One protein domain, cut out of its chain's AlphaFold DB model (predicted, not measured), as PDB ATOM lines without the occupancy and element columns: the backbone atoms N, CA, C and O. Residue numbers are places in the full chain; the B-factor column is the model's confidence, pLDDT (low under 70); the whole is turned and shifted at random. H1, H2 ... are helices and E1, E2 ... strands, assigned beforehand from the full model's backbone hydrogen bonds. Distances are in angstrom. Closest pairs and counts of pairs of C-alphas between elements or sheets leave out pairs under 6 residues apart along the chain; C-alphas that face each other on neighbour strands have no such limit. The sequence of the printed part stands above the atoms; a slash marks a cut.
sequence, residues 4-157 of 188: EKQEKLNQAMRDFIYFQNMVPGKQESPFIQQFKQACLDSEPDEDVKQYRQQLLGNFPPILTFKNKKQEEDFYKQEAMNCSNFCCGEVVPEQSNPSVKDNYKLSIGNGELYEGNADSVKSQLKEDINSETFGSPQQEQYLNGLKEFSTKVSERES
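Overview. This is residues 4 to 157 of the 188 residues of an uncharacterized protein of Legionella jamestowniensis (UniProt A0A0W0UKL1). A strongly twisted sheet of five strands makes the middle of an elongated model, with the helical hairpin of H5 and H6 over one face and H4 and H2 on the other, three layers in all. H3 packs over the edge strand E2, H1 reaches to one end of the longest axis, and the link from H5 to H6 makes the other end. The printed part has 154 residues, with six named helices and five named strands in the order H1 E1 H2 H3 E2 H4 E3 E4 E5 H5 H6, a mixed class of helices and strands. The sheet runs E2, E1, E3, E4, E5, all antiparallel. The whole is compact, with a radius of gyration of the C-alphas of 16.3 A, and spans 61 by 30 by 25 A, only just a rod.

Arrangement. In the sheet, E2, residues 62 to 65, is the neighbour of E1, residues 17 to 23, with N 63 and O 19 within hydrogen-bond range at 2.7 A. E1 pairs with E3, residues 84 to 91, through N 22 and O 86 at 2.7 A. E3, E4, residues 98 to 107, and E5, residues 113 to 115, form a meander, each strand the antiparallel neighbour of the one before; N 87 and O 104 are 2.8 A apart, N 103 and O 115 2.8 A. E4 bends by 65 degrees at residue 101. H6, residues 136 to 156, lies over E3 and E4 at a height over the sheet of 9.2 A. H5, residues 117 to 130, is on the same face, over E5; the two touch, opposite ways at a shallow tilt of 12 degrees, with the C-alphas of Ile 128 and Gln 138 closest at 5.2 A. On the opposite face H4, residues 68 to 80, lies over E3 and, only just, with 3 C-alphas, over E4. E2, H4 and E3 make a split strand-helix-strand unit, E1 between its two strands, with a right-handed crossover. H2, residues 30 to 40, touches H4, the C-alphas of Ala 38 and Phe 74 closest at 7.4 A. H2 and H3, residues 46 to 56, form a helical hairpin, closest at the C-alphas of Leu 40 and Lys 49, 6.4 A. H1, residues 4 to 15, only just touches H3, with 3 pairs of C-alphas within 8 A, through its residues 9 to 12 alone; Leu 9 and Val 48 have the closest C-alphas, 6.3 A. Every O i to N i+4 pair is within hydrogen-bond range in H1, H2, H4, H5 and H6; in H3 6 of 7 are.

Along the chain. H1 begins at C-alpha 4, (-46.381, 24.071, 11.481). H6, the longest helix, measures 30.2 A from first to last C-alpha and ends at C-alpha 156, (-39.267, 1.929, 40.980). E4 measures 25.1 A, E3 23.3 A and H5 20.1 A.

Size, cuts and confidence. The C-alphas farthest apart, of Glu 4 and Phe 133, are 61.2 A apart. The printed part has no cut and no long link. Mean pLDDT of the printed part is 90.0; residues 24 to 25, 27, 94 to 96 and 157 are under 70.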
ATOM      1  N   GLU A   4     -45.134  24.849  11.486       79.94
ATOM      2  CA  GLU A   4     -46.381  24.071  11.481       79.94
ATOM      3  C   GLU A   4     -46.144  22.555  11.617       79.94
ATOM      4  O   GLU A   4     -46.895  21.864  12.304       79.94
ATOM      5  N   LYS A   5     -45.086  22.016  10.994       78.25
ATOM      6  CA  LYS A   5     -44.725  20.596  11.136       78.25
ATOM      7  C   LYS A   5     -44.244  20.275  12.549       78.25
ATOM      8  O   LYS A   5     -44.646  19.262  13.110       78.25
ATOM      9  N   GLN A   6     -43.437  21.158  13.134       80.06
ATOM     10  CA  GLN A   6     -42.967  20.998  14.510       80.06
ATOM     11  C   GLN A   6     -44.133  21.026  15.508       80.06
ATOM     12  O   GLN A   6     -44.161  20.239  16.448       80.06
ATOM     13  N   GLU A   7     -45.106  21.912  15.302       83.06
ATOM     14  CA  GLU A   7     -46.274  22.028  16.176       83.06
ATOM     15  C   GLU A   7     -47.188  20.797  16.087       83.06
ATOM     16  O   GLU A   7     -47.624  20.288  17.119       83.06
ATOM     17  N   LYS A   8     -47.385  20.238  14.883       82.44
ATOM     18  CA  LYS A   8     -48.103  18.964  14.690       82.44
ATOM     19  C   LYS A   8     -47.407  17.792  15.378       82.44
ATOM     20  O   LYS A   8     -48.075  17.010  16.051       82.44
ATOM     21  N   LEU A   9     -46.084  17.691  15.256       84.44
ATOM     22  CA  LEU A   9     -45.307  16.654  15.932       84.44
ATOM     23  C   LEU A   9     -45.410  16.792  17.459       84.44
ATOM     24  O   LEU A   9     -45.696  15.815  18.145       84.44
ATOM     25  N   ASN A  10     -45.260  18.010  17.983       84.62
ATOM     26  CA  ASN A  10     -45.390  18.286  19.414       84.62
ATOM     27  C   ASN A  10     -46.791  17.951  19.948       84.62
ATOM     28  O   ASN A  10     -46.916  17.489  21.080       84.62
ATOM     29  N   GLN A  11     -47.840  18.186  19.156       84.38
ATOM     30  CA  GLN A  11     -49.202  17.805  19.522       84.38
ATOM     31  C   GLN A  11     -49.357  16.280  19.543       84.38
ATOM     32  O   GLN A  11     -49.810  15.734  20.543       84.38
ATOM     33  N   ALA A  12     -48.888  15.582  18.504       83.06
ATOM     34  CA  ALA A  12     -48.928  14.122  18.448       83.06
ATOM     35  C   ALA A  12     -48.193  13.476  19.638       83.06
ATOM     36  O   ALA A  12     -48.711  12.549  20.252       83.06
ATOM     37  N   MET A  13     -47.031  14.018  20.023       85.94
ATOM     38  CA  MET A  13     -46.283  13.584  21.210       85.94
ATOM     39  C   MET A  13     -47.094  13.698  22.510       85.94
ATOM     40  O   MET A  13     -46.926  12.892  23.416       85.94
ATOM     41  N   ARG A  14     -47.980  14.690  22.637       84.94
ATOM     42  CA  ARG A  14     -48.820  14.836  23.838       84.94
ATOM     43  C   ARG A  14     -49.981  13.851  23.866       84.94
ATOM     44  O   ARG A  14     -50.427  13.484  24.948       84.94
ATOM     45  N   ASP A  15     -50.450  13.444  22.693       89.06
ATOM     46  CA  ASP A  15     -51.646  12.617  22.544       89.06
ATOM     47  C   ASP A  15     -51.335  11.110  22.593       89.06
ATOM     48  O   ASP A  15     -52.244  10.291  22.750       89.06
ATOM     49  N   PHE A  16     -50.062  10.719  22.477       92.94
ATOM     50  CA  PHE A  16     -49.665   9.318  22.563       92.94
ATOM     51  C   PHE A  16     -49.763   8.742  23.977       92.94
ATOM     52  O   PHE A  16     -49.542   9.404  24.988       92.94
ATOM     53  N   ILE A  17     -50.044   7.443  24.021       94.75
ATOM     54  CA  ILE A  17     -49.959   6.612  25.220       94.75
ATOM     55  C   ILE A  17     -48.614   5.895  25.192       94.75
ATOM     56  O   ILE A  17     -48.262   5.300  24.172       94.75
ATOM     57  N   TYR A  18     -47.877   5.926  26.299       94.69
ATOM     58  CA  TYR A  18     -46.512   5.417  26.363       94.69
ATOM     59  C   TYR A  18     -46.399   4.256  27.344       94.69
ATOM     60  O   TYR A  18     -46.804   4.358  28.501       94.69
ATOM     61  N   PHE A  19     -45.774   3.173  26.896       94.81
ATOM     62  CA  PHE A  19     -45.491   2.005  27.721       94.81
ATOM     63  C   PHE A  19     -44.031   1.605  27.587       94.81
ATOM     64  O   PHE A  19     -43.504   1.472  26.491       94.81
ATOM     65  N   GLN A  20     -43.369   1.384  28.711       92.62
ATOM     66  CA  GLN A  20     -42.001   0.896  28.761       92.62
ATOM     67  C   GLN A  20     -41.998  -0.633  28.819       92.62
ATOM     68  O   GLN A  20     -42.583  -1.204  29.739       92.62
ATOM     69  N   ASN A  21     -41.329  -1.294  27.872       91.81
ATOM     70  CA  ASN A  21     -41.238  -2.751  27.824       91.81
ATOM     71  C   ASN A  21     -40.123  -3.299  28.724       91.81
ATOM     72  O   ASN A  21     -38.947  -3.259  28.372       91.81
ATOM     73  N   MET A  22     -40.484  -3.887  29.856       88.94
ATOM     74  CA  MET A  22     -39.548  -4.461  30.820       88.94
ATOM     75  C   MET A  22     -39.104  -5.891  30.454       88.94
ATOM     76  O   MET A  22     -38.047  -6.331  30.921       88.94
ATOM     77  N   VAL A  23     -39.868  -6.625  29.625       82.06
ATOM     78  CA  VAL A  23     -39.600  -8.035  29.267       82.06
ATOM     79  C   VAL A  23     -39.996  -8.353  27.820       82.06
ATOM     80  O   VAL A  23     -41.130  -8.104  27.435       82.06
ATOM     81  N   PRO A  24     -39.118  -8.996  27.038       60.25
ATOM     82  CA  PRO A  24     -37.669  -8.895  27.130       60.25
ATOM     83  C   PRO A  24     -37.331  -7.451  26.751       60.25
ATOM     84  O   PRO A  24     -37.625  -7.047  25.630       60.25
ATOM     85  N   GLY A  25     -36.744  -6.659  27.653       61.06
ATOM     86  CA  GLY A  25     -36.373  -5.252  27.408       61.06
ATOM     87  C   GLY A  25     -35.304  -5.037  26.319       61.06
ATOM     88  O   GLY A  25     -34.464  -4.157  26.438       61.06
ATOM     89  N   LYS A  26     -35.288  -5.870  25.276       71.00
ATOM     90  CA  LYS A  26     -34.426  -5.850  24.102       71.00
ATOM     91  C   LYS A  26     -35.203  -5.310  22.904       71.00
ATOM     92  O   LYS A  26     -36.359  -5.667  22.679       71.00
ATOM     93  N   GLN A  27     -34.511  -4.519  22.095       69.94
ATOM     94  CA  GLN A  27     -35.051  -3.876  20.895       69.94
ATOM     95  C   GLN A  27     -35.364  -4.871  19.768       69.94
ATOM     96  O   GLN A  27     -36.258  -4.634  18.961       69.94
ATOM     97  N   GLU A  28     -34.646  -5.995  19.720       75.69
ATOM     98  CA  GLU A  28     -34.760  -7.023  18.675       75.69
ATOM     99  C   GLU A  28     -35.620  -8.223  19.099       75.69
ATOM    100  O   GLU A  28     -35.391  -9.352  18.671       75.69
ATOM    101  N   SER A  29     -36.601  -8.015  19.977       84.56
ATOM    102  CA  SER A  29     -37.508  -9.095  20.368       84.56
ATOM    103  C   SER A  29     -38.662  -9.274  19.372       84.56
ATOM    104  O   SER A  29     -39.078  -8.290  18.750       84.56
ATOM    105  N   PRO A  30     -39.224 -10.496  19.244       88.75
ATOM    106  CA  PRO A  30     -40.421 -10.740  18.434       88.75
ATOM    107  C   PRO A  30     -41.570  -9.786  18.781       88.75
ATOM    108  O   PRO A  30     -42.170  -9.203  17.885       88.75
ATOM    109  N   PHE A  31     -41.759  -9.515  20.075       91.06
ATOM    110  CA  PHE A  31     -42.745  -8.564  20.588       91.06
ATOM    111  C   PHE A  31     -42.574  -7.145  20.012       91.06
ATOM    112  O   PHE A  31     -43.534  -6.514  19.572       91.06
ATOM    113  N   ILE A  32     -41.336  -6.636  19.944       91.19
ATOM    114  CA  ILE A  32     -41.062  -5.314  19.356       91.19
ATOM    115  C   ILE A  32     -41.217  -5.334  17.828       91.19
ATOM    116  O   ILE A  32     -41.639  -4.337  17.240       91.19
ATOM    117  N   GLN A  33     -40.903  -6.450  17.162       91.31
ATOM    118  CA  GLN A  33     -41.144  -6.597  15.723       91.31
ATOM    119  C   GLN A  33     -42.643  -6.585  15.400       91.31
ATOM    120  O   GLN A  33     -43.059  -5.870  14.489       91.31
ATOM    121  N   GLN A  34     -43.454  -7.300  16.180       92.19
ATOM    122  CA  GLN A  34     -44.913  -7.293  16.058       92.19
ATOM    123  C   GLN A  34     -45.483  -5.897  16.314       92.19
ATOM    124  O   GLN A  34     -46.318  -5.426  15.545       92.19
ATOM    125  N   PHE A  35     -44.970  -5.178  17.319       93.81
ATOM    126  CA  PHE A  35     -45.352  -3.785  17.543       93.81
ATOM    127  C   PHE A  35     -45.051  -2.895  16.331       93.81
ATOM    128  O   PHE A  35     -45.905  -2.107  15.922       93.81
ATOM    129  N   LYS A  36     -43.859  -3.020  15.726       93.12
ATOM    130  CA  LYS A  36     -43.503  -2.252  14.521       93.12
ATOM    131  C   LYS A  36     -44.513  -2.502  13.398       93.12
ATOM    132  O   LYS A  36     -45.079  -1.545  12.875       93.12
ATOM    133  N   GLN A  37     -44.820  -3.765  13.122       92.75
ATOM    134  CA  GLN A  37     -45.761  -4.153  12.068       92.75
ATOM    135  C   GLN A  37     -47.190  -3.669  12.337       92.75
ATOM    136  O   GLN A  37     -47.833  -3.103  11.452       92.75
ATOM    137  N   ALA A  38     -47.690  -3.851  13.560       91.69
ATOM    138  CA  ALA A  38     -49.070  -3.524  13.909       91.69
ATOM    139  C   ALA A  38     -49.304  -2.013  14.093       91.69
ATOM    140  O   ALA A  38     -50.379  -1.504  13.770       91.69
ATOM    141  N   CYS A  39     -48.313  -1.285  14.622       91.62
ATOM    142  CA  CYS A  39     -48.514   0.073  15.132       91.62
ATOM    143  C   CYS A  39     -47.667   1.165  14.459       91.62
ATOM    144  O   CYS A  39     -48.027   2.343  14.601       91.62
ATOM    145  N   LEU A  40     -46.565   0.824  13.775       90.25
ATOM    146  CA  LEU A  40     -45.635   1.797  13.173       90.25
ATOM    147  C   LEU A  40     -45.560   1.742  11.651       90.25
ATOM    148  O   LEU A  40     -45.436   2.789  11.021       90.25
ATOM    149  N   ASP A  41     -45.633   0.563  11.041       89.44
ATOM    150  CA  ASP A  41     -45.473   0.429   9.589       89.44
ATOM    151  C   ASP A  41     -46.626   1.085   8.819       89.44
ATOM    152  O   ASP A  41     -46.437   1.556   7.698       89.44
ATOM    153  N   SER A  42     -47.790   1.202   9.464       86.25
ATOM    154  CA  SER A  42     -48.974   1.906   8.970       86.25
ATOM    155  C   SER A  42     -49.000   3.411   9.285       86.25
ATOM    156  O   SER A  42     -50.001   4.063   8.996       86.25
ATOM    157  N   GLU A  43     -47.945   3.985   9.882       88.25
ATOM    158  CA  GLU A  43     -47.851   5.425  10.166       88.25
ATOM    159  C   GLU A  43     -47.604   6.230   8.874       88.25
ATOM    160  O   GLU A  43     -46.530   6.084   8.286       88.25
ATOM    161  N   PRO A  44     -48.550   7.082   8.425       87.50
ATOM    162  CA  PRO A  44     -48.370   7.886   7.214       87.50
ATOM    163  C   PRO A  44     -47.447   9.098   7.400       87.50
ATOM    164  O   PRO A  44     -46.933   9.621   6.413       87.50
ATOM    165  N   ASP A  45     -47.284   9.588   8.630       89.50
ATOM    166  CA  ASP A  45     -46.430  10.738   8.920       89.50
ATOM    167  C   ASP A  45     -45.013  10.266   9.275       89.50
ATOM    168  O   ASP A  45     -44.777   9.686  10.334       89.50
ATOM    169  N   GLU A  46     -44.062  10.511   8.373       90.12
ATOM    170  CA  GLU A  46     -42.667  10.087   8.536       90.12
ATOM    171  C   GLU A  46     -41.970  10.746   9.736       90.12
ATOM    172  O   GLU A  46     -41.163  10.091  10.394       90.12
ATOM    173  N   ASP A  47     -42.300  11.998  10.073       89.06
ATOM    174  CA  ASP A  47     -41.699  12.694  11.217       89.06
ATOM    175  C   ASP A  47     -42.180  12.032  12.531       89.06
ATOM    176  O   ASP A  47     -41.389  11.732  13.432       89.06
ATOM    177  N   VAL A  48     -43.476  11.702  12.611       90.12
ATOM    178  CA  VAL A  48     -44.064  10.937  13.727       90.12
ATOM    179  C   VAL A  48     -43.493   9.520  13.797       90.12
ATOM    180  O   VAL A  48     -43.158   9.034  14.880       90.12
ATOM    181  N   LYS A  49     -43.365   8.847  12.652       91.94
ATOM    182  CA  LYS A  49     -42.825   7.489  12.561       91.94
ATOM    183  C   LYS A  49     -41.392   7.432  13.073       91.94
ATOM    184  O   LYS A  49     -41.081   6.566  13.889       91.94
ATOM    185  N   GLN A  50     -40.543   8.370  12.651       90.75
ATOM    186  CA  GLN A  50     -39.158   8.469  13.109       90.75
ATOM    187  C   GLN A  50     -39.077   8.697  14.617       90.75
ATOM    188  O   GLN A  50     -38.341   7.984  15.296       90.75
ATOM    189  N   TYR A  51     -39.874   9.619  15.161       90.12
ATOM    190  CA  TYR A  51     -39.924   9.849  16.605       90.12
ATOM    191  C   TYR A  51     -40.300   8.573  17.378       90.12
ATOM    192  O   TYR A  51     -39.613   8.168  18.317       90.12
ATOM    193  N   ARG A  52     -41.362   7.882  16.954       91.69
ATOM    194  CA  ARG A  52     -41.806   6.645  17.612       91.69
ATOM    195  C   ARG A  52     -40.777   5.515  17.469       91.69
ATOM    196  O   ARG A  52     -40.617   4.723  18.392       91.69
ATOM    197  N   GLN A  53     -40.042   5.452  16.354       91.56
ATOM    198  CA  GLN A  53     -38.933   4.511  16.166       91.56
ATOM    199  C   GLN A  53     -37.745   4.809  17.090       91.56
ATOM    200  O   GLN A  53     -37.167   3.871  17.637       91.56
ATOM    201  N   GLN A  54     -37.406   6.082  17.310       89.38
ATOM    202  CA  GLN A  54     -36.343   6.475  18.244       89.38
ATOM    203  C   GLN A  54     -36.635   5.989  19.668       89.38
ATOM    204  O   GLN A  54     -35.733   5.509  20.349       89.38
ATOM    205  N   LEU A  55     -37.899   6.023  20.098       89.38
ATOM    206  CA  LEU A  55     -38.314   5.542  21.420       89.38
ATOM    207  C   LEU A  55     -38.142   4.030  21.612       89.38
ATOM    208  O   LEU A  55     -37.887   3.570  22.729       89.38
ATOM    209  N   LEU A  56     -38.213   3.253  20.530       90.00
ATOM    210  CA  LEU A  56     -37.863   1.833  20.559       90.00
ATOM    211  C   LEU A  56     -36.355   1.608  20.722       90.00
ATOM    212  O   LEU A  56     -35.958   0.525  21.138       90.00
ATOM    213  N   GLY A  57     -35.540   2.622  20.420       84.19
ATOM    214  CA  GLY A  57     -34.097   2.664  20.650       84.19
ATOM    215  C   GLY A  57     -33.699   2.880  22.117       84.19
ATOM    216  O   GLY A  57     -32.514   2.823  22.441       84.19
ATOM    217  N   ASN A  58     -34.658   3.089  23.020       82.69
ATOM    218  CA  ASN A  58     -34.377   3.158  24.449       82.69
ATOM    219  C   ASN A  58     -34.063   1.770  25.029       82.69
ATOM    220  O   ASN A  58     -34.436   0.731  24.473       82.69
ATOM    221  N   PHE A  59     -33.385   1.758  26.176       82.69
ATOM    222  CA  PHE A  59     -33.194   0.558  26.981       82.69
ATOM    223  C   PHE A  59     -33.706   0.813  28.406       82.69
ATOM    224  O   PHE A  59     -33.058   1.541  29.162       82.69
ATOM    225  N   PRO A  60     -34.855   0.234  28.792       86.81
ATOM    226  CA  PRO A  60     -35.762  -0.590  27.976       86.81
ATOM    227  C   PRO A  60     -36.531   0.189  26.874       86.81
ATOM    228  O   PRO A  60     -36.734   1.397  27.020       86.81
ATOM    229  N   PRO A  61     -37.000  -0.487  25.798       90.19
ATOM    230  CA  PRO A  61     -37.769   0.135  24.714       90.19
ATOM    231  C   PRO A  61     -39.073   0.772  25.198       90.19
ATOM    232  O   PRO A  61     -39.751   0.218  26.066       90.19
ATOM    233  N   ILE A  62     -39.469   1.892  24.587       91.81
ATOM    234  CA  ILE A  62     -40.745   2.561  24.864       91.81
ATOM    235  C   ILE A  62     -41.672   2.409  23.656       91.81
ATOM    236  O   ILE A  62     -41.403   2.931  22.575       91.81
ATOM    237  N   LEU A  63     -42.778   1.695  23.854       93.75
ATOM    238  CA  LEU A  63     -43.873   1.588  22.902       93.75
ATOM    239  C   LEU A  63     -44.764   2.828  22.994       93.75
ATOM    240  O   LEU A  63     -44.979   3.381  24.072       93.75
ATOM    241  N   THR A  64     -45.315   3.231  21.853       94.81
ATOM    242  CA  THR A  64     -46.239   4.365  21.748       94.81
ATOM    243  C   THR A  64     -47.495   3.977  20.991       94.81
ATOM    244  O   THR A  64     -47.415   3.411  19.900       94.81
ATOM    245  N   PHE A  65     -48.656   4.334  21.523       95.38
ATOM    246  CA  PHE A  65     -49.951   4.060  20.905       95.38
ATOM    247  C   PHE A  65     -50.696   5.363  20.633       95.38
ATOM    248  O   PHE A  65     -50.682   6.280  21.452       95.38
ATOM    249  N   LYS A  66     -51.370   5.440  19.483       92.75
ATOM    250  CA  LYS A  66     -52.132   6.626  19.058       92.75
ATOM    251  C   LYS A  66     -53.358   6.893  19.916       92.75
ATOM    252  O   LYS A  66     -53.835   8.017  19.990       92.75
ATOM    253  N   ASN A  67     -53.938   5.831  20.452       92.69
ATOM    254  CA  ASN A  67     -55.149   5.873  21.247       92.69
ATOM    255  C   ASN A  67     -55.288   4.562  22.022       92.69
ATOM    256  O   ASN A  67     -54.603   3.575  21.741       92.69
ATOM    257  N   LYS A  68     -56.227   4.560  22.968       94.00
ATOM    258  CA  LYS A  68     -56.496   3.411  23.832       94.00
ATOM    259  C   LYS A  68     -56.919   2.163  23.054       94.00
ATOM    260  O   LYS A  68     -56.538   1.061  23.408       94.00
ATOM    261  N   LYS A  69     -57.657   2.327  21.954       95.19
ATOM    262  CA  LYS A  69     -58.091   1.190  21.134       95.19
ATOM    263  C   LYS A  69     -56.901   0.448  20.516       95.19
ATOM    264  O   LYS A  69     -56.844  -0.767  20.608       95.19
ATOM    265  N   GLN A  70     -55.945   1.172  19.930       94.75
ATOM    266  CA  GLN A  70     -54.737   0.564  19.362       94.75
ATOM    267  C   GLN A  70     -53.907  -0.161  20.433       94.75
ATOM    268  O   GLN A  70     -53.379  -1.235  20.165       94.75
ATOM    269  N   GLU A  71     -53.799   0.428  21.626       96.06
ATOM    270  CA  GLU A  71     -53.126  -0.178  22.780       96.06
ATOM    271  C   GLU A  71     -53.802  -1.484  23.213       96.06
ATOM    272  O   GLU A  71     -53.150  -2.527  23.259       96.06
ATOM    273  N   GLU A  72     -55.111  -1.445  23.463       96.19
ATOM    274  CA  GLU A  72     -55.881  -2.618  23.878       96.19
ATOM    275  C   GLU A  72     -55.847  -3.737  22.829       96.19
ATOM    276  O   GLU A  72     -55.633  -4.895  23.185       96.19
ATOM    277  N   ASP A  73     -56.049  -3.406  21.549       96.06
ATOM    278  CA  ASP A  73     -56.064  -4.387  20.458       96.06
ATOM    279  C   ASP A  73     -54.696  -5.083  20.337       96.06
ATOM    280  O   ASP A  73     -54.636  -6.307  20.212       96.06
ATOM    281  N   PHE A  74     -53.598  -4.325  20.452       96.19
ATOM    282  CA  PHE A  74     -52.241  -4.870  20.403       96.19
ATOM    283  C   PHE A  74     -51.964  -5.830  21.567       96.19
ATOM    284  O   PHE A  74     -51.595  -6.981  21.339       96.19
ATOM    285  N   TYR A  75     -52.175  -5.399  22.815       96.81
ATOM    286  CA  TYR A  75     -51.870  -6.242  23.976       96.81
ATOM    287  C   TYR A  75     -52.765  -7.480  24.065       96.81
ATOM    288  O   TYR A  75     -52.278  -8.548  24.434       96.81
ATOM    289  N   LYS A  76     -54.048  -7.372  23.694       96.00
ATOM    290  CA  LYS A  76     -54.954  -8.530  23.631       96.00
ATOM    291  C   LYS A  76     -54.486  -9.541  22.591       96.00
ATOM    292  O   LYS A  76     -54.455 -10.732  22.882       96.00
ATOM    293  N   GLN A  77     -54.100  -9.081  21.401       95.88
ATOM    294  CA  GLN A  77     -53.599  -9.964  20.352       95.88
ATOM    295  C   GLN A  77     -52.290 -10.648  20.765       95.88
ATOM    296  O   GLN A  77     -52.136 -11.848  20.559       95.88
ATOM    297  N   GLU A  78     -51.365  -9.915  21.384       94.06
ATOM    298  CA  GLU A  78     -50.106 -10.483  21.872       94.06
ATOM    299  C   GLU A  78     -50.317 -11.498  23.000       94.06
ATOM    300  O   GLU A  78     -49.690 -12.558  22.995       94.06
ATOM    301  N   ALA A  79     -51.241 -11.230  23.926       93.50
ATOM    302  CA  ALA A  79     -51.616 -12.195  24.952       93.50
ATOM    303  C   ALA A  79     -52.215 -13.465  24.328       93.50
ATOM    304  O   ALA A  79     -51.750 -14.558  24.635       93.50
ATOM    305  N   MET A  80     -53.148 -13.336  23.374       93.44
ATOM    306  CA  MET A  80     -53.734 -14.474  22.645       93.44
ATOM    307  C   MET A  80     -52.695 -15.301  21.873       93.44
ATOM    308  O   MET A  80     -52.860 -16.508  21.724       93.44
ATOM    309  N   ASN A  81     -51.620 -14.668  21.401       92.56
ATOM    310  CA  ASN A  81     -50.496 -15.341  20.747       92.56
ATOM    311  C   ASN A  81     -49.529 -16.011  21.739       92.56
ATOM    312  O   ASN A  81     -48.489 -16.527  21.326       92.56
ATOM    313  N   CYS A  82     -49.848 -15.997  23.035       88.25
ATOM    314  CA  CYS A  82     -49.004 -16.491  24.118       88.25
ATOM    315  C   CYS A  82     -47.627 -15.805  24.172       88.25
ATOM    316  O   CYS A  82     -46.643 -16.406  24.615       88.25
ATOM    317  N   SER A  83     -47.535 -14.542  23.750       88.81
ATOM    318  CA  SER A  83     -46.316 -13.749  23.907       88.81
ATOM    319  C   SER A  83     -46.079 -13.452  25.389       88.81
ATOM    320  O   SER A  83     -47.004 -13.068  26.103       88.81
ATOM    321  N   ASN A  84     -44.836 -13.589  25.858       91.06
ATOM    322  CA  ASN A  84     -44.435 -13.125  27.188       91.06
ATOM    323  C   ASN A  84     -43.975 -11.663  27.095       91.06
ATOM    324  O   ASN A  84     -43.023 -11.355  26.371       91.06
ATOM    325  N   PHE A  85     -44.651 -10.777  27.823       93.06
ATOM    326  CA  PHE A  85     -44.290  -9.368  27.911       93.06
ATOM    327  C   PHE A  85     -44.679  -8.782  29.262       93.06
ATOM    328  O   PHE A  85     -45.632  -9.214  29.905       93.06
ATOM    329  N   CYS A  86     -43.973  -7.727  29.657       94.12
ATOM    330  CA  CYS A  86     -44.284  -6.960  30.854       94.12
ATOM    331  C   CYS A  86     -44.029  -5.485  30.562       94.12
ATOM    332  O   CYS A  86     -42.886  -5.082  30.366       94.12
ATOM    333  N   CYS A  87     -45.086  -4.684  30.494       94.75
ATOM    334  CA  CYS A  87     -45.027  -3.274  30.138       94.75
ATOM    335  C   CYS A  87     -45.585  -2.403  31.266       94.75
ATOM    336  O   CYS A  87     -46.580  -2.771  31.883       94.75
ATOM    337  N   GLY A  88     -44.966  -1.250  31.522       94.62
ATOM    338  CA  GLY A  88     -45.434  -0.271  32.512       94.62
ATOM    339  C   GLY A  88     -45.660   1.102  31.883       94.62
ATOM    340  O   GLY A  88     -44.816   1.570  31.119       94.62
ATOM    341  N   GLU A  89     -46.778   1.758  32.194       94.62
ATOM    342  CA  GLU A  89     -47.153   3.050  31.605       94.62
ATOM    343  C   GLU A  89     -46.207   4.159  32.065       94.62
ATOM    344  O   GLU A  89     -45.977   4.336  33.261       94.62
ATOM    345  N   VAL A  90     -45.674   4.939  31.129       91.56
ATOM    346  CA  VAL A  90     -44.828   6.099  31.429       91.56
ATOM    347  C   VAL A  90     -45.490   7.379  30.938       91.56
ATOM    348  O   VAL A  90     -46.266   7.372  29.989       91.56
ATOM    349  N   VAL A  91     -45.184   8.497  31.583       86.19
ATOM    350  CA  VAL A  91     -45.544   9.829  31.103       86.19
ATOM    351  C   VAL A  91     -44.281  10.468  30.553       86.19
ATOM    352  O   VAL A  91     -43.296  10.563  31.290       86.19
ATOM    353  N   PRO A  92     -44.262  10.901  29.285       74.12
ATOM    354  CA  PRO A  92     -43.120  11.622  28.754       74.12
ATOM    355  C   PRO A  92     -43.006  12.976  29.467       74.12
ATOM    356  O   PRO A  92     -43.858  13.848  29.306       74.12
ATOM    357  N   GLU A  93     -41.941  13.172  30.240       72.44
ATOM    358  CA  GLU A  93     -41.527  14.499  30.701       72.44
ATOM    359  C   GLU A  93     -40.215  14.885  30.014       72.44
ATOM    360  O   GLU A  93     -39.479  14.025  29.531       72.44
ATOM    361  N   GLN A  94     -39.926  16.188  29.944       57.59
ATOM    362  CA  GLN A  94     -38.831  16.733  29.126       57.59
ATOM    363  C   GLN A  94     -37.441  16.186  29.480       57.59
ATOM    364  O   GLN A  94     -36.561  16.193  28.625       57.59
ATOM    365  N   SER A  95     -37.236  15.740  30.721       57.06
ATOM    366  CA  SER A  95     -35.929  15.303  31.220       57.06
ATOM    367  C   SER A  95     -35.910  13.878  31.760       57.06
ATOM    368  O   SER A  95     -34.870  13.243  31.672       57.06
ATOM    369  N   ASN A  96     -37.019  13.367  32.308       63.22
ATOM    370  CA  ASN A  96     -37.116  11.994  32.803       63.22
ATOM    371  C   ASN A  96     -38.566  11.510  32.712       63.22
ATOM    372  O   ASN A  96     -39.427  12.134  33.327       63.22
ATOM    373  N   PRO A  97     -38.867  10.417  31.994       70.81
ATOM    374  CA  PRO A  97     -40.222   9.894  31.956       70.81
ATOM    375  C   PRO A  97     -40.680   9.497  33.364       70.81
ATOM    376  O   PRO A  97     -40.022   8.713  34.049       70.81
ATOM    377  N   SER A  98     -41.821  10.037  33.785       82.75
ATOM    378  CA  SER A  98     -42.431   9.694  35.066       82.75
ATOM    379  C   SER A  98     -43.126   8.339  34.956       82.75
ATOM    380  O   SER A  98     -43.788   8.036  33.959       82.75
ATOM    381  N   VAL A  99     -42.951   7.486  35.961       87.56
ATOM    382  CA  VAL A  99     -43.555   6.151  35.987       87.56
ATOM    383  C   VAL A  99     -44.969   6.227  36.559       87.56
ATOM    384  O   VAL A  99     -45.197   6.829  37.604       87.56
ATOM    385  N   LYS A 100     -45.928   5.592  35.883       90.62
ATOM    386  CA  LYS A 100     -47.268   5.346  36.419       90.62
ATOM    387  C   LYS A 100     -47.413   3.897  36.858       90.62
ATOM    388  O   LYS A 100     -46.887   2.984  36.214       90.62
ATOM    389  N   ASP A 101     -48.176   3.708  37.927       93.31
ATOM    390  CA  ASP A 101     -48.585   2.405  38.449       93.31
ATOM    391  C   ASP A 101     -49.741   1.829  37.613       93.31
ATOM    392  O   ASP A 101     -50.899   1.770  38.026       93.31
ATOM    393  N   ASN A 102     -49.423   1.493  36.367       96.00
ATOM    394  CA  ASN A 102     -50.316   0.827  35.433       96.00
ATOM    395  C   ASN A 102     -49.484  -0.089  34.539       96.00
ATOM    396  O   ASN A 102     -48.500   0.344  33.932       96.00
ATOM    397  N   TYR A 103     -49.867  -1.355  34.477       96.50
ATOM    398  CA  TYR A 103     -49.081  -2.428  33.898       96.50
ATOM    399  C   TYR A 103     -49.916  -3.275  32.942       96.50
ATOM    400  O   TYR A 103     -51.133  -3.395  33.082       96.50
ATOM    401  N   LYS A 104     -49.224  -3.868  31.969       96.88
ATOM    402  CA  LYS A 104     -49.734  -4.873  31.034       96.88
ATOM    403  C   LYS A 104     -48.781  -6.055  31.067       96.88
ATOM    404  O   LYS A 104     -47.598  -5.894  30.759       96.88
ATOM    405  N   LEU A 105     -49.276  -7.215  31.462       96.44
ATOM    406  CA  LEU A 105     -48.483  -8.422  31.635       96.44
ATOM    407  C   LEU A 105     -49.164  -9.584  30.920       96.44
ATOM    408  O   LEU A 105     -50.359  -9.803  31.076       96.44
ATOM    409  N   SER A 106     -48.373 -10.357  30.192       95.31
ATOM    410  CA  SER A 106     -48.722 -11.706  29.760       95.31
ATOM    411  C   SER A 106     -47.547 -12.604  30.090       95.31
ATOM    412  O   SER A 106     -46.400 -12.271  29.788       95.31
ATOM    413  N   ILE A 107     -47.830 -13.753  30.696       94.00
ATOM    414  CA  ILE A 107     -46.815 -14.739  31.089       94.00
ATOM    415  C   ILE A 107     -46.705 -15.885  30.073       94.00
ATOM    416  O   ILE A 107     -46.126 -16.931  30.365       94.00
ATOM    417  N   GLY A 108     -47.280 -15.702  28.879       91.06
ATOM    418  CA  GLY A 108     -47.288 -16.696  27.808       91.06
ATOM    419  C   GLY A 108     -48.305 -17.823  27.997       91.06
ATOM    420  O   GLY A 108     -48.112 -18.917  27.473       91.06
ATOM    421  N   ASN A 109     -49.368 -17.580  28.766       91.00
ATOM    422  CA  ASN A 109     -50.465 -18.523  29.005       91.00
ATOM    423  C   ASN A 109     -51.735 -18.210  28.189       91.00
ATOM    424  O   ASN A 109     -52.696 -18.969  28.264       91.00
ATOM    425  N   GLY A 110     -51.752 -17.119  27.416       92.25
ATOM    426  CA  GLY A 110     -52.945 -16.667  26.695       92.25
ATOM    427  C   GLY A 110     -53.698 -15.524  27.383       92.25
ATOM    428  O   GLY A 110     -54.595 -14.939  26.778       92.25
ATOM    429  N   GLU A 111     -53.346 -15.197  28.629       94.62
ATOM    430  CA  GLU A 111     -54.065 -14.224  29.449       94.62
ATOM    431  C   GLU A 111     -53.349 -12.875  29.510       94.62
ATOM    432  O   GLU A 111     -52.120 -12.778  29.478       94.62
ATOM    433  N   LEU A 112     -54.157 -11.818  29.598       96.75
ATOM    434  CA  LEU A 112     -53.694 -10.449  29.763       96.75
ATOM    435  C   LEU A 112     -54.057  -9.968  31.164       96.75
ATOM    436  O   LEU A 112     -55.228  -9.747  31.463       96.75
ATOM    437  N   TYR A 113     -53.036  -9.726  31.977       97.12
ATOM    438  CA  TYR A 113     -53.167  -9.065  33.264       97.12
ATOM    439  C   TYR A 113     -52.945  -7.570  33.095       97.12
ATOM    440  O   TYR A 113     -51.928  -7.130  32.546       97.12
ATOM    441  N   GLU A 114     -53.882  -6.779  33.597       96.81
ATOM    442  CA  GLU A 114     -53.827  -5.327  33.491       96.81
ATOM    443  C   GLU A 114     -54.256  -4.627  34.778       96.81
ATOM    444  O   GLU A 114     -55.065  -5.140  35.551       96.81
ATOM    445  N   GLY A 115     -53.694  -3.436  34.997       96.38
ATOM    446  CA  GLY A 115     -53.991  -2.587  36.146       96.38
ATOM    447  C   GLY A 115     -52.742  -2.186  36.920       96.38
ATOM    448  O   GLY A 115     -51.622  -2.260  36.420       96.38
ATOM    449  N   ASN A 116     -52.936  -1.739  38.157       97.06
ATOM    450  CA  ASN A 116     -51.824  -1.416  39.047       97.06
ATOM    451  C   ASN A 116     -51.082  -2.681  39.519       97.06
ATOM    452  O   ASN A 116     -51.577  -3.806  39.388       97.06
ATOM    453  N   ALA A 117     -49.887  -2.500  40.083       96.19
ATOM    454  CA  ALA A 117     -49.028  -3.603  40.496       96.19
ATOM    455  C   ALA A 117     -49.712  -4.548  41.495       96.19
ATOM    456  O   ALA A 117     -49.543  -5.766  41.410       96.19
ATOM    457  N   ASP A 118     -50.502  -4.015  42.425       97.12
ATOM    458  CA  ASP A 118     -51.200  -4.823  43.426       97.12
ATOM    459  C   ASP A 118     -52.361  -5.625  42.830       97.12
ATOM    460  O   ASP A 118     -52.556  -6.785  43.201       97.12
ATOM    461  N   SER A 119     -53.087  -5.060  41.865       97.69
ATOM    462  CA  SER A 119     -54.141  -5.757  41.129       97.69
ATOM    463  C   SER A 119     -53.561  -6.902  40.308       97.69
ATOM    464  O   SER A 119     -54.035  -8.028  40.434       97.69
ATOM    465  N   VAL A 120     -52.482  -6.661  39.556       97.44
ATOM    466  CA  VAL A 120     -51.813  -7.705  38.761       97.44
ATOM    467  C   VAL A 120     -51.263  -8.818  39.660       97.44
ATOM    468  O   VAL A 120     -51.467  -9.999  39.385       97.44
ATOM    469  N   LYS A 121     -50.622  -8.473  40.789       97.50
ATOM    470  CA  LYS A 121     -50.164  -9.468  41.778       97.50
ATOM    471  C   LYS A 121     -51.319 -10.271  42.372       97.50
ATOM    472  O   LYS A 121     -51.122 -11.435  42.708       97.50
ATOM    473  N   SER A 122     -52.476  -9.644  42.577       97.94
ATOM    474  CA  SER A 122     -53.652 -10.310  43.142       97.94
ATOM    475  C   SER A 122     -54.258 -11.288  42.141       97.94
ATOM    476  O   SER A 122     -54.444 -12.442  42.506       97.94
ATOM    477  N   GLN A 123     -54.427 -10.877  40.879       97.75
ATOM    478  CA  GLN A 123     -54.890 -11.747  39.789       97.75
ATOM    479  C   GLN A 123     -53.991 -12.990  39.653       97.75
ATOM    480  O   GLN A 123     -54.462 -14.113  39.780       97.75
ATOM    481  N   LEU A 124     -52.665 -12.809  39.576       96.69
ATOM    482  CA  LEU A 124     -51.725 -13.939  39.519       96.69
ATOM    483  C   LEU A 124     -51.817 -14.868  40.739       96.69
ATOM    484  O   LEU A 124     -51.655 -16.077  40.613       96.69
ATOM    485  N   LYS A 125     -52.039 -14.325  41.944       96.94
ATOM    486  CA  LYS A 125     -52.213 -15.144  43.156       96.94
ATOM    487  C   LYS A 125     -53.518 -15.930  43.130       96.94
ATOM    488  O   LYS A 125     -53.535 -17.052  43.631       96.94
ATOM    489  N   GLU A 126     -54.592 -15.350  42.606       97.38
ATOM    490  CA  GLU A 126     -55.860 -16.051  42.402       97.38
ATOM    491  C   GLU A 126     -55.653 -17.241  41.459       97.38
ATOM    492  O   GLU A 126     -56.011 -18.360  41.829       97.38
ATOM    493  N   ASP A 127     -54.938 -17.044  40.350       96.00
ATOM    494  CA  ASP A 127     -54.653 -18.117  39.391       96.00
ATOM    495  C   ASP A 127     -53.768 -19.216  39.997       96.00
ATOM    496  O   ASP A 127     -54.110 -20.396  39.914       96.00
ATOM    497  N   ILE A 128     -52.705 -18.855  40.735       95.88
ATOM    498  CA  ILE A 128     -51.854 -19.809  41.483       95.88
ATOM    499  C   ILE A 128     -52.682 -20.705  42.412       95.88
ATOM    500  O   ILE A 128     -52.395 -21.898  42.538       95.88
ATOM    501  N   ASN A 129     -53.671 -20.120  43.095       95.56
ATOM    502  CA  ASN A 129     -54.525 -20.825  44.049       95.56
ATOM    503  C   ASN A 129     -55.612 -21.658  43.359       95.56
ATOM    504  O   ASN A 129     -56.126 -22.598  43.968       95.56
ATOM    505  N   SER A 130     -55.980 -21.303  42.127       95.81
ATOM    506  CA  SER A 130     -56.945 -22.056  41.327       95.81
ATOM    507  C   SER A 130     -56.331 -23.312  40.698       95.81
ATOM    508  O   SER A 130     -57.032 -24.300  40.475       95.81
ATOM    509  N   GLU A 131     -55.016 -23.303  40.471       95.62
ATOM    510  CA  GLU A 131     -54.290 -24.417  39.874       95.62
ATOM    511  C   GLU A 131     -53.973 -25.558  40.845       95.62
ATOM    512  O   GLU A 131     -53.801 -25.393  42.057       95.62
ATOM    513  N   THR A 132     -53.808 -26.756  40.279       95.25
ATOM    514  CA  THR A 132     -53.391 -27.929  41.058       95.25
ATOM    515  C   THR A 132     -51.972 -27.739  41.589       95.25
ATOM    516  O   THR A 132     -51.066 -27.360  40.842       95.25
ATOM    517  N   PHE A 133     -51.765 -28.053  42.874       95.06
ATOM    518  CA  PHE A 133     -50.460 -27.918  43.515       95.06
ATOM    519  C   PHE A 133     -49.373 -28.728  42.795       95.06
ATOM    520  O   PHE A 133     -49.522 -29.934  42.595       95.06
ATOM    521  N   GLY A 134     -48.276 -28.062  42.431       92.88
ATOM    522  CA  GLY A 134     -47.151 -28.656  41.706       92.88
ATOM    523  C   GLY A 134     -47.399 -28.881  40.212       92.88
ATOM    524  O   GLY A 134     -46.600 -29.557  39.567       92.88
ATOM    525  N   SER A 135     -48.493 -28.353  39.653       95.81
ATOM    526  CA  SER A 135     -48.719 -28.383  38.206       95.81
ATOM    527  C   SER A 135     -47.756 -27.445  37.460       95.81
ATOM    528  O   SER A 135     -47.341 -26.421  38.013       95.81
ATOM    529  N   PRO A 136     -47.433 -27.740  36.185       94.62
ATOM    530  CA  PRO A 136     -46.655 -26.831  35.343       94.62
ATOM    531  C   PRO A 136     -47.282 -25.436  35.223       94.62
ATOM    532  O   PRO A 136     -46.568 -24.438  35.202       94.62
ATOM    533  N   GLN A 137     -48.614 -25.360  35.186       93.38
ATOM    534  CA  GLN A 137     -49.365 -24.107  35.148       93.38
ATOM    535  C   GLN A 137     -49.148 -23.301  36.430       93.38
ATOM    536  O   GLN A 137     -48.780 -22.129  36.365       93.38
ATOM    537  N   GLN A 138     -49.270 -23.936  37.601       95.19
ATOM    538  CA  GLN A 138     -48.985 -23.271  38.872       95.19
ATOM    539  C   GLN A 138     -47.541 -22.747  38.935       95.19
ATOM    540  O   GLN A 138     -47.309 -21.629  39.394       95.19
ATOM    541  N   GLU A 139     -46.570 -23.530  38.457       94.88
ATOM    542  CA  GLU A 139     -45.170 -23.099  38.379       94.88
ATOM    543  C   GLU A 139     -44.991 -21.896  37.438       94.88
ATOM    544  O   GLU A 139     -44.279 -20.947  37.777       94.88
ATOM    545  N   GLN A 140     -45.677 -21.885  36.291       94.75
ATOM    546  CA  GLN A 140     -45.671 -20.758  35.359       94.75
ATOM    547  C   GLN A 140     -46.210 -19.479  36.015       94.75
ATOM    548  O   GLN A 140     -45.553 -18.439  35.927       94.75
ATOM    549  N   TYR A 141     -47.336 -19.547  36.733       96.00
ATOM    550  CA  TYR A 141     -47.879 -18.394  37.457       96.00
ATOM    551  C   TYR A 141     -46.949 -17.908  38.578       96.00
ATOM    552  O   TYR A 141     -46.741 -16.703  38.737       96.00
ATOM    553  N   LEU A 142     -46.333 -18.825  39.333       95.75
ATOM    554  CA  LEU A 142     -45.355 -18.487  40.376       95.75
ATOM    555  C   LEU A 142     -44.134 -17.759  39.801       95.75
ATOM    556  O   LEU A 142     -43.695 -16.744  40.352       95.75
ATOM    557  N   ASN A 143     -43.604 -18.257  38.683       95.19
ATOM    558  CA  ASN A 143     -42.496 -17.623  37.976       95.19
ATOM    559  C   ASN A 143     -42.906 -16.249  37.438       95.19
ATOM    560  O   ASN A 143     -42.193 -15.272  37.674       95.19
ATOM    561  N   GLY A 144     -44.087 -16.144  36.826       94.12
ATOM    562  CA  GLY A 144     -44.657 -14.884  36.353       94.12
ATOM    563  C   GLY A 144     -44.794 -13.837  37.460       94.12
ATOM    564  O   GLY A 144     -44.345 -12.703  37.302       94.12
ATOM    565  N   LEU A 145     -45.319 -14.219  38.628       96.38
ATOM    566  CA  LEU A 145     -45.448 -13.334  39.791       96.38
ATOM    567  C   LEU A 145     -44.091 -12.850  40.311       96.38
ATOM    568  O   LEU A 145     -43.937 -11.675  40.671       96.38
ATOM    569  N   LYS A 146     -43.102 -13.748  40.360       95.44
ATOM    570  CA  LYS A 146     -41.738 -13.423  40.789       95.44
ATOM    571  C   LYS A 146     -41.063 -12.459  39.814       95.44
ATOM    572  O   LYS A 146     -40.480 -11.463  40.250       95.44
ATOM    573  N   GLU A 147     -41.147 -12.736  38.516       93.62
ATOM    574  CA  GLU A 147     -40.598 -11.877  37.467       93.62
ATOM    575  C   GLU A 147     -41.269 -10.505  37.477       93.62
ATOM    576  O   GLU A 147     -40.574  -9.493  37.551       93.62
ATOM    577  N   PHE A 148     -42.603 -10.460  37.516       95.25
ATOM    578  CA  PHE A 148     -43.360  -9.213  37.588       95.25
ATOM    579  C   PHE A 148     -42.947  -8.364  38.795       95.25
ATOM    580  O   PHE A 148     -42.588  -7.199  38.642       95.25
ATOM    581  N   SER A 149     -42.907  -8.959  39.991       94.81
ATOM    582  CA  SER A 149     -42.514  -8.251  41.217       94.81
ATOM    583  C   SER A 149     -41.084  -7.713  41.144       94.81
ATOM    584  O   SER A 149     -40.813  -6.602  41.608       94.81
ATOM    585  N   THR A 150     -40.178  -8.473  40.523       93.12
ATOM    586  CA  THR A 150     -38.796  -8.042  40.281       93.12
ATOM    587  C   THR A 150     -38.770  -6.842  39.337       93.12
ATOM    588  O   THR A 150     -38.133  -5.841  39.651       93.12
ATOM    589  N   LYS A 151     -39.514  -6.887  38.226       91.38
ATOM    590  CA  LYS A 151     -39.565  -5.798  37.238       91.38
ATOM    591  C   LYS A 151     -40.194  -4.519  37.769       91.38
ATOM    592  O   LYS A 151     -39.658  -3.445  37.516       91.38
ATOM    593  N   VAL A 152     -41.262  -4.627  38.553       91.94
ATOM    594  CA  VAL A 152     -41.851  -3.479  39.254       91.94
ATOM    595  C   VAL A 152     -40.818  -2.843  40.190       91.94
ATOM    596  O   VAL A 152     -40.578  -1.644  40.103       91.94
ATOM    597  N   SER A 153     -40.130  -3.654  40.998       89.62
ATOM    598  CA  SER A 153     -39.123  -3.160  41.951       89.62
ATOM    599  C   SER A 153     -37.905  -2.536  41.258       89.62
ATOM    600  O   SER A 153     -37.388  -1.517  41.709       89.62
ATOM    601  N   GLU A 154     -37.433  -3.132  40.156       87.62
ATOM    602  CA  GLU A 154     -36.348  -2.579  39.335       87.62
ATOM    603  C   GLU A 154     -36.745  -1.207  38.784       87.62
ATOM    604  O   GLU A 154     -35.972  -0.257  38.886       87.62
ATOM    605  N   ARG A 155     -37.966  -1.092  38.256       84.88
ATOM    606  CA  ARG A 155     -38.502   0.134  37.661       84.88
ATOM    607  C   ARG A 155     -38.684   1.271  38.669       84.88
ATOM    608  O   ARG A 155     -38.448   2.423  38.324       84.88
ATOM    609  N   GLU A 156     -39.097   0.955  39.892       78.75
ATOM    610  CA  GLU A 156     -39.267   1.929  40.980       78.75
ATOM    611  C   GLU A 156     -37.936   2.322  41.642       78.75
ATOM    612  O   GLU A 156     -37.876   3.288  42.405       78.75
ATOM    613  N   SER A 157     -36.847   1.601  41.351       69.00
ATOM    614  CA  SER A 157     -35.540   1.907  41.917       69.00
ATOM    615  C   SER A 157     -34.955   3.183  41.292       69.00
ATOM    616  O   SER A 157     -34.739   3.233  40.076       69.00
TER     617      SER A 157